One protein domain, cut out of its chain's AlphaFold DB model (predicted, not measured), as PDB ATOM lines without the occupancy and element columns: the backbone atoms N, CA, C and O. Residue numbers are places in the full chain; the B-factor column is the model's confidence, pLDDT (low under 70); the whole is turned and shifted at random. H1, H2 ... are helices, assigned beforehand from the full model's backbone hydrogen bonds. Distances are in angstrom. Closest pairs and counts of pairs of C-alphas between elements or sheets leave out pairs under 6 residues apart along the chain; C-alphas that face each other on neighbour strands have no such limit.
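Overview. This is residues 3 to 51 of the 53 residues of an uncharacterized protein of Dendrobium catenatum (UniProt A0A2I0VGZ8). A long, thin string of three helices with no core: a short helix, H1, makes a corner at one end of the long helix H2, and H3 carries on from the other end of H2 at an angle. The printed part has 49 residues with three named helices in the order H1, H2, H3 and no named strand, all helix in class. It is extended, with a radius of gyration of the C-alphas of 17.7 A, a rod spanning 54 by 18 by 11 A.

Arrangement. H1, residues 3 to 8, and H2, residues 12 to 32, touch only at the corner, about perpendicular at 78 degrees; their closest C-alphas, of Val 7 and Ala 14, are 5.0 A apart. H2 and H3, residues 37 to 51, touch only at the corner; their closest C-alphas, of Val 31 and Leu 37, are 5.2 A apart. They run the same way at a steep tilt of 46 degrees. H1 and H3 are apart. Every O i to N i+4 pair is within hydrogen-bond range in H1 and H2, and 10 of 11 in H3.

Along the chain. H1 begins at C-alpha 3 (-13.242, 55.192, -5.909) and is 8.5 A long from first to last C-alpha. H2 is 30.3 A long. H3, 21.4 A long, ends at C-alpha 51 (6.310, 52.979, 39.586).

Size, cuts and confidence. The C-alphas farthest apart, of Glu 10 and Lys 51, are 54.7 A apart. The printed part has no cut, and both links are tight. Residues 34 to 35 have pLDDT under 70.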
ATOM      1  N   GLY A   3     -13.956  55.951  -6.944       84.31
ATOM      2  CA  GLY A   3     -13.242  55.192  -5.909       84.31
ATOM      3  C   GLY A   3     -13.304  53.674  -6.101       84.31
ATOM      4  O   GLY A   3     -12.288  53.000  -5.966       84.31
ATOM      5  N   VAL A   4     -14.476  53.141  -6.466       86.81
ATOM      6  CA  VAL A   4     -14.659  51.698  -6.703       86.81
ATOM      7  C   VAL A   4     -13.840  51.255  -7.911       86.81
ATOM      8  O   VAL A   4     -13.134  50.259  -7.824       86.81
ATOM      9  N   GLU A   5     -13.852  52.031  -8.995       87.56
ATOM     10  CA  GLU A   5     -13.051  51.753 -10.196       87.56
ATOM     11  C   GLU A   5     -11.540  51.742  -9.897       87.56
ATOM     12  O   GLU A   5     -10.821  50.869 -10.374       87.56
ATOM     13  N   VAL A   6     -11.056  52.657  -9.049       89.81
ATOM     14  CA  VAL A   6      -9.636  52.726  -8.659       89.81
ATOM     15  C   VAL A   6      -9.194  51.529  -7.809       89.81
ATOM     16  O   VAL A   6      -8.052  51.093  -7.933       89.81
ATOM     17  N   VAL A   7     -10.060  51.000  -6.940       88.69
ATOM     18  CA  VAL A   7      -9.700  49.903  -6.019       88.69
ATOM     19  C   VAL A   7      -9.976  48.524  -6.624       88.69
ATOM     20  O   VAL A   7      -9.190  47.594  -6.431       88.69
ATOM     21  N   MET A   8     -11.077  48.389  -7.363       88.75
ATOM     22  CA  MET A   8     -11.540  47.122  -7.936       88.75
ATOM     23  C   MET A   8     -11.061  46.903  -9.371       88.75
ATOM     24  O   MET A   8     -11.202  45.800  -9.887       88.75
ATOM     25  N   GLY A   9     -10.482  47.918 -10.014       90.75
ATOM     26  CA  GLY A   9      -9.914  47.783 -11.348       90.75
ATOM     27  C   GLY A   9      -8.663  46.899 -11.407       90.75
ATOM     28  O   GLY A   9      -8.101  46.445 -10.399       90.75
ATOM     29  N   GLU A  10      -8.193  46.701 -12.633       91.75
ATOM     30  CA  GLU A  10      -7.002  45.901 -12.951       91.75
ATOM     31  C   GLU A  10      -5.791  46.756 -13.341       91.75
ATOM     32  O   GLU A  10      -4.719  46.229 -13.627       91.75
ATOM     33  N   GLY A  11      -5.938  48.083 -13.307       92.81
ATOM     34  CA  GLY A  11      -4.840  49.010 -13.557       92.81
ATOM     35  C   GLY A  11      -3.748  48.933 -12.487       92.81
ATOM     36  O   GLY A  11      -3.981  48.511 -11.352       92.81
ATOM     37  N   GLU A  12      -2.556  49.411 -12.841       95.12
ATOM     38  CA  GLU A  12      -1.361  49.416 -11.985       95.12
ATOM     39  C   GLU A  12      -1.640  49.963 -10.579       95.12
ATOM     40  O   GLU A  12      -1.230  49.379  -9.573       95.12
ATOM     41  N   ARG A  13      -2.428  51.039 -10.488       92.69
ATOM     42  CA  ARG A  13      -2.779  51.649  -9.205       92.69
ATOM     43  C   ARG A  13      -3.551  50.704  -8.283       92.69
ATOM     44  O   ARG A  13      -3.292  50.681  -7.082       92.69
ATOM     45  N   ALA A  14      -4.478  49.922  -8.827       94.38
ATOM     46  CA  ALA A  14      -5.265  48.969  -8.054       94.38
ATOM     47  C   ALA A  14      -4.386  47.816  -7.539       94.38
ATOM     48  O   ALA A  14      -4.495  47.403  -6.381       94.38
ATOM     49  N   TRP A  15      -3.453  47.344  -8.372       95.31
ATOM     50  CA  TRP A  15      -2.446  46.353  -7.984       95.31
ATOM     51  C   TRP A  15      -1.524  46.855  -6.876       95.31
ATOM     52  O   TRP A  15      -1.297  46.148  -5.893       95.31
ATOM     53  N   GLU A  16      -1.035  48.088  -6.993       96.31
ATOM     54  CA  GLU A  16      -0.169  48.702  -5.991       96.31
ATOM     55  C   GLU A  16      -0.875  48.833  -4.632       96.31
ATOM     56  O   GLU A  16      -0.286  48.513  -3.595       96.31
ATOM     57  N   ILE A  17      -2.149  49.248  -4.636       95.88
ATOM     58  CA  ILE A  17      -2.985  49.322  -3.431       95.88
ATOM     59  C   ILE A  17      -3.076  47.942  -2.776       95.88
ATOM     60  O   ILE A  17      -2.745  47.806  -1.598       95.88
ATOM     61  N   ARG A  18      -3.441  46.901  -3.538       95.50
ATOM     62  CA  ARG A  18      -3.554  45.531  -3.013       95.50
ATOM     63  C   ARG A  18      -2.238  45.039  -2.411       95.50
ATOM     64  O   ARG A  18      -2.248  44.503  -1.302       95.50
ATOM     65  N   ARG A  19      -1.108  45.267  -3.090       96.75
ATOM     66  CA  ARG A  19       0.227  44.885  -2.600       96.75
ATOM     67  C   ARG A  19       0.549  45.556  -1.262       96.75
ATOM     68  O   ARG A  19       0.857  44.866  -0.293       96.75
ATOM     69  N   LYS A  20       0.408  46.884  -1.179       97.25
ATOM     70  CA  LYS A  20       0.676  47.654   0.051       97.25
ATOM     71  C   LYS A  20      -0.236  47.236   1.201       97.25
ATOM     72  O   LYS A  20       0.227  47.080   2.328       97.25
ATOM     73  N   THR A  21      -1.517  46.996   0.926       96.69
ATOM     74  CA  THR A  21      -2.461  46.521   1.943       96.69
ATOM     75  C   THR A  21      -2.068  45.149   2.491       96.69
ATOM     76  O   THR A  21      -2.155  44.947   3.702       96.69
ATOM     77  N   GLN A  22      -1.596  44.216   1.655       96.81
ATOM     78  CA  GLN A  22      -1.108  42.919   2.147       96.81
ATOM     79  C   GLN A  22       0.150  43.064   3.009       96.81
ATOM     80  O   GLN A  22       0.233  42.446   4.069       96.81
ATOM     81  N   GLU A  23       1.089  43.926   2.616       97.56
ATOM     82  CA  GLU A  23       2.289  44.206   3.416       97.56
ATOM     83  C   GLU A  23       1.939  44.787   4.788       97.56
ATOM     84  O   GLU A  23       2.468  44.348   5.809       97.56
ATOM     85  N   TRP A  24       1.015  45.748   4.843       97.44
ATOM     86  CA  TRP A  24       0.546  46.314   6.108       97.44
ATOM     87  C   TRP A  24      -0.200  45.295   6.962       97.44
ATOM     88  O   TRP A  24       0.030  45.233   8.168       97.44
ATOM     89  N   LYS A  25      -1.040  44.452   6.353       96.31
ATOM     90  CA  LYS A  25      -1.731  43.363   7.054       96.31
ATOM     91  C   LYS A  25      -0.737  42.403   7.703       96.31
ATOM     92  O   LYS A  25      -0.944  42.007   8.847       96.31
ATOM     93  N   GLN A  26       0.324  42.031   6.992       95.31
ATOM     94  CA  GLN A  26       1.335  41.117   7.514       95.31
ATOM     95  C   GLN A  26       2.113  41.744   8.680       95.31
ATOM     96  O   GLN A  26       2.199  41.138   9.745       95.31
ATOM     97  N   LYS A  27       2.553  43.001   8.535       92.25
ATOM     98  CA  LYS A  27       3.206  43.759   9.618       92.25
ATOM     99  C   LYS A  27       2.318  43.886  10.858       92.25
ATOM    100  O   LYS A  27       2.784  43.698  11.978       92.25
ATOM    101  N   ALA A  28       1.028  44.173  10.673       90.56
ATOM    102  CA  ALA A  28       0.078  44.273  11.778       90.56
ATOM    103  C   ALA A  28      -0.076  42.937  12.521       90.56
ATOM    104  O   ALA A  28      -0.052  42.912  13.749       90.56
ATOM    105  N   LYS A  29      -0.174  41.818  11.789       90.00
ATOM    106  CA  LYS A  29      -0.230  40.476  12.388       90.00
ATOM    107  C   LYS A  29       1.019  40.143  13.201       90.00
ATOM    108  O   LYS A  29       0.898  39.545  14.262       90.00
ATOM    109  N   GLU A  30       2.198  40.514  12.714       87.62
ATOM    110  CA  GLU A  30       3.462  40.277  13.418       87.62
ATOM    111  C   GLU A  30       3.537  41.059  14.732       87.62
ATOM    112  O   GLU A  30       3.906  40.500  15.764       87.62
ATOM    113  N   VAL A  31       3.127  42.330  14.720       84.81
ATOM    114  CA  VAL A  31       3.120  43.186  15.916       84.81
ATOM    115  C   VAL A  31       2.089  42.729  16.955       84.81
ATOM    116  O   VAL A  31       2.362  42.828  18.152       84.81
ATOM    117  N   LEU A  32       0.933  42.227  16.505       82.56
ATOM    118  CA  LEU A  32      -0.196  41.806  17.348       82.56
ATOM    119  C   LEU A  32      -0.169  40.328  17.760       82.56
ATOM    120  O   LEU A  32      -1.068  39.884  18.472       82.56
ATOM    121  N   ARG A  33       0.813  39.545  17.303       84.75
ATOM    122  CA  ARG A  33       0.955  38.143  17.715       84.75
ATOM    123  C   ARG A  33       1.109  38.059  19.239       84.75
ATOM    124  O   ARG A  33       1.636  38.976  19.860       84.75
ATOM    125  N   GLU A  34       0.678  36.954  19.844       67.56
ATOM    126  CA  GLU A  34       0.958  36.667  21.258       67.56
ATOM    127  C   GLU A  34       2.465  36.785  21.547       67.56
ATOM    128  O   GLU A  34       3.290  36.304  20.766       67.56
ATOM    129  N   ASN A  35       2.820  37.469  22.642       67.50
ATOM    130  CA  ASN A  35       4.190  37.896  22.980       67.50
ATOM    131  C   ASN A  35       4.868  38.813  21.938       67.50
ATOM    132  O   ASN A  35       6.089  38.976  21.936       67.50
ATOM    133  N   GLY A  36       4.082  39.421  21.052       74.62
ATOM    134  CA  GLY A  36       4.526  40.386  20.059       74.62
ATOM    135  C   GLY A  36       4.891  41.741  20.662       74.62
ATOM    136  O   GLY A  36       4.693  42.020  21.849       74.62
ATOM    137  N   LEU A  37       5.426  42.617  19.808       75.56
ATOM    138  CA  LEU A  37       5.905  43.940  20.212       75.56
ATOM    139  C   LEU A  37       4.806  44.800  20.850       75.56
ATOM    140  O   LEU A  37       5.102  45.544  21.781       75.56
ATOM    141  N   ALA A  38       3.549  44.687  20.404       79.12
ATOM    142  CA  ALA A  38       2.448  45.432  21.016       79.12
ATOM    143  C   ALA A  38       2.197  45.002  22.467       79.12
ATOM    144  O   ALA A  38       2.121  45.863  23.341       79.12
ATOM    145  N   SER A  39       2.131  43.694  22.737       80.81
ATOM    146  CA  SER A  39       1.925  43.173  24.093       80.81
ATOM    147  C   SER A  39       3.067  43.574  25.026       80.81
ATOM    148  O   SER A  39       2.814  44.056  26.125       80.81
ATOM    149  N   ARG A  40       4.321  43.475  24.559       84.44
ATOM    150  CA  ARG A  40       5.502  43.873  25.343       84.44
ATOM    151  C   ARG A  40       5.542  45.376  25.622       84.44
ATOM    152  O   ARG A  40       5.869  45.789  26.731       84.44
ATOM    153  N   ASN A  41       5.202  46.203  24.634       87.44
ATOM    154  CA  ASN A  41       5.155  47.653  24.817       87.44
ATOM    155  C   ASN A  41       4.041  48.061  25.785       87.44
ATOM    156  O   ASN A  41       4.250  48.943  26.616       87.44
ATOM    157  N   LEU A  42       2.880  47.407  25.702       87.56
ATOM    158  CA  LEU A  42       1.774  47.644  26.622       87.56
ATOM    159  C   LEU A  42       2.155  47.255  28.056       87.56
ATOM    160  O   LEU A  42       1.908  48.024  28.978       87.56
ATOM    161  N   GLU A  43       2.814  46.110  28.242       88.25
ATOM    162  CA  GLU A  43       3.311  45.665  29.547       88.25
ATOM    163  C   GLU A  43       4.322  46.658  30.139       88.25
ATOM    164  O   GLU A  43       4.192  47.064  31.292       88.25
ATOM    165  N   LEU A  44       5.295  47.121  29.343       91.12
ATOM    166  CA  LEU A  44       6.257  48.143  29.770       91.12
ATOM    167  C   LEU A  44       5.575  49.454  30.171       91.12
ATOM    168  O   LEU A  44       5.980  50.076  31.154       91.12
ATOM    169  N   PHE A  45       4.548  49.870  29.430       90.50
ATOM    170  CA  PHE A  45       3.766  51.060  29.747       90.50
ATOM    171  C   PHE A  45       2.991  50.898  31.063       90.50
ATOM    172  O   PHE A  45       3.076  51.760  31.931       90.50
ATOM    173  N   VAL A  46       2.296  49.777  31.267       91.44
ATOM    174  CA  VAL A  46       1.582  49.509  32.527       91.44
ATOM    175  C   VAL A  46       2.555  49.452  33.713       91.44
ATOM    176  O   VAL A  46       2.310  50.079  34.744       91.44
ATOM    177  N   ASN A  47       3.697  48.781  33.543       90.88
ATOM    178  CA  ASN A  47       4.750  48.690  34.556       90.88
ATOM    179  C   ASN A  47       5.419  50.040  34.861       90.88
ATOM    180  O   ASN A  47       5.995  50.208  35.936       90.88
ATOM    181  N   SER A  48       5.410  51.003  33.934       92.00
ATOM    182  CA  SER A  48       5.928  52.345  34.211       92.00
ATOM    183  C   SER A  48       4.950  53.143  35.071       92.00
ATOM    184  O   SER A  48       5.383  53.798  36.013       92.00
ATOM    185  N   LEU A  49       3.640  53.015  34.835       91.00
ATOM    186  CA  LEU A  49       2.603  53.671  35.636       91.00
ATOM    187  C   LEU A  49       2.589  53.187  37.090       91.00
ATOM    188  O   LEU A  49       2.388  53.988  38.000       91.00
ATOM    189  N   SER A  50       2.850  51.900  37.335       83.25
ATOM    190  CA  SER A  50       2.899  51.354  38.697       83.25
ATOM    191  C   SER A  50       4.085  51.858  39.527       83.25
ATOM    192  O   SER A  50       4.047  51.736  40.746       83.25
ATOM    193  N   LYS A  51       5.129  52.419  38.898       72.88
ATOM    194  CA  LYS A  51       6.310  52.979  39.586       72.88
ATOM    195  C   LYS A  51       6.100  54.396  40.126       72.88
ATOM    196  O   LYS A  51       6.958  54.884  40.851       72.88
TER     197      LYS A  51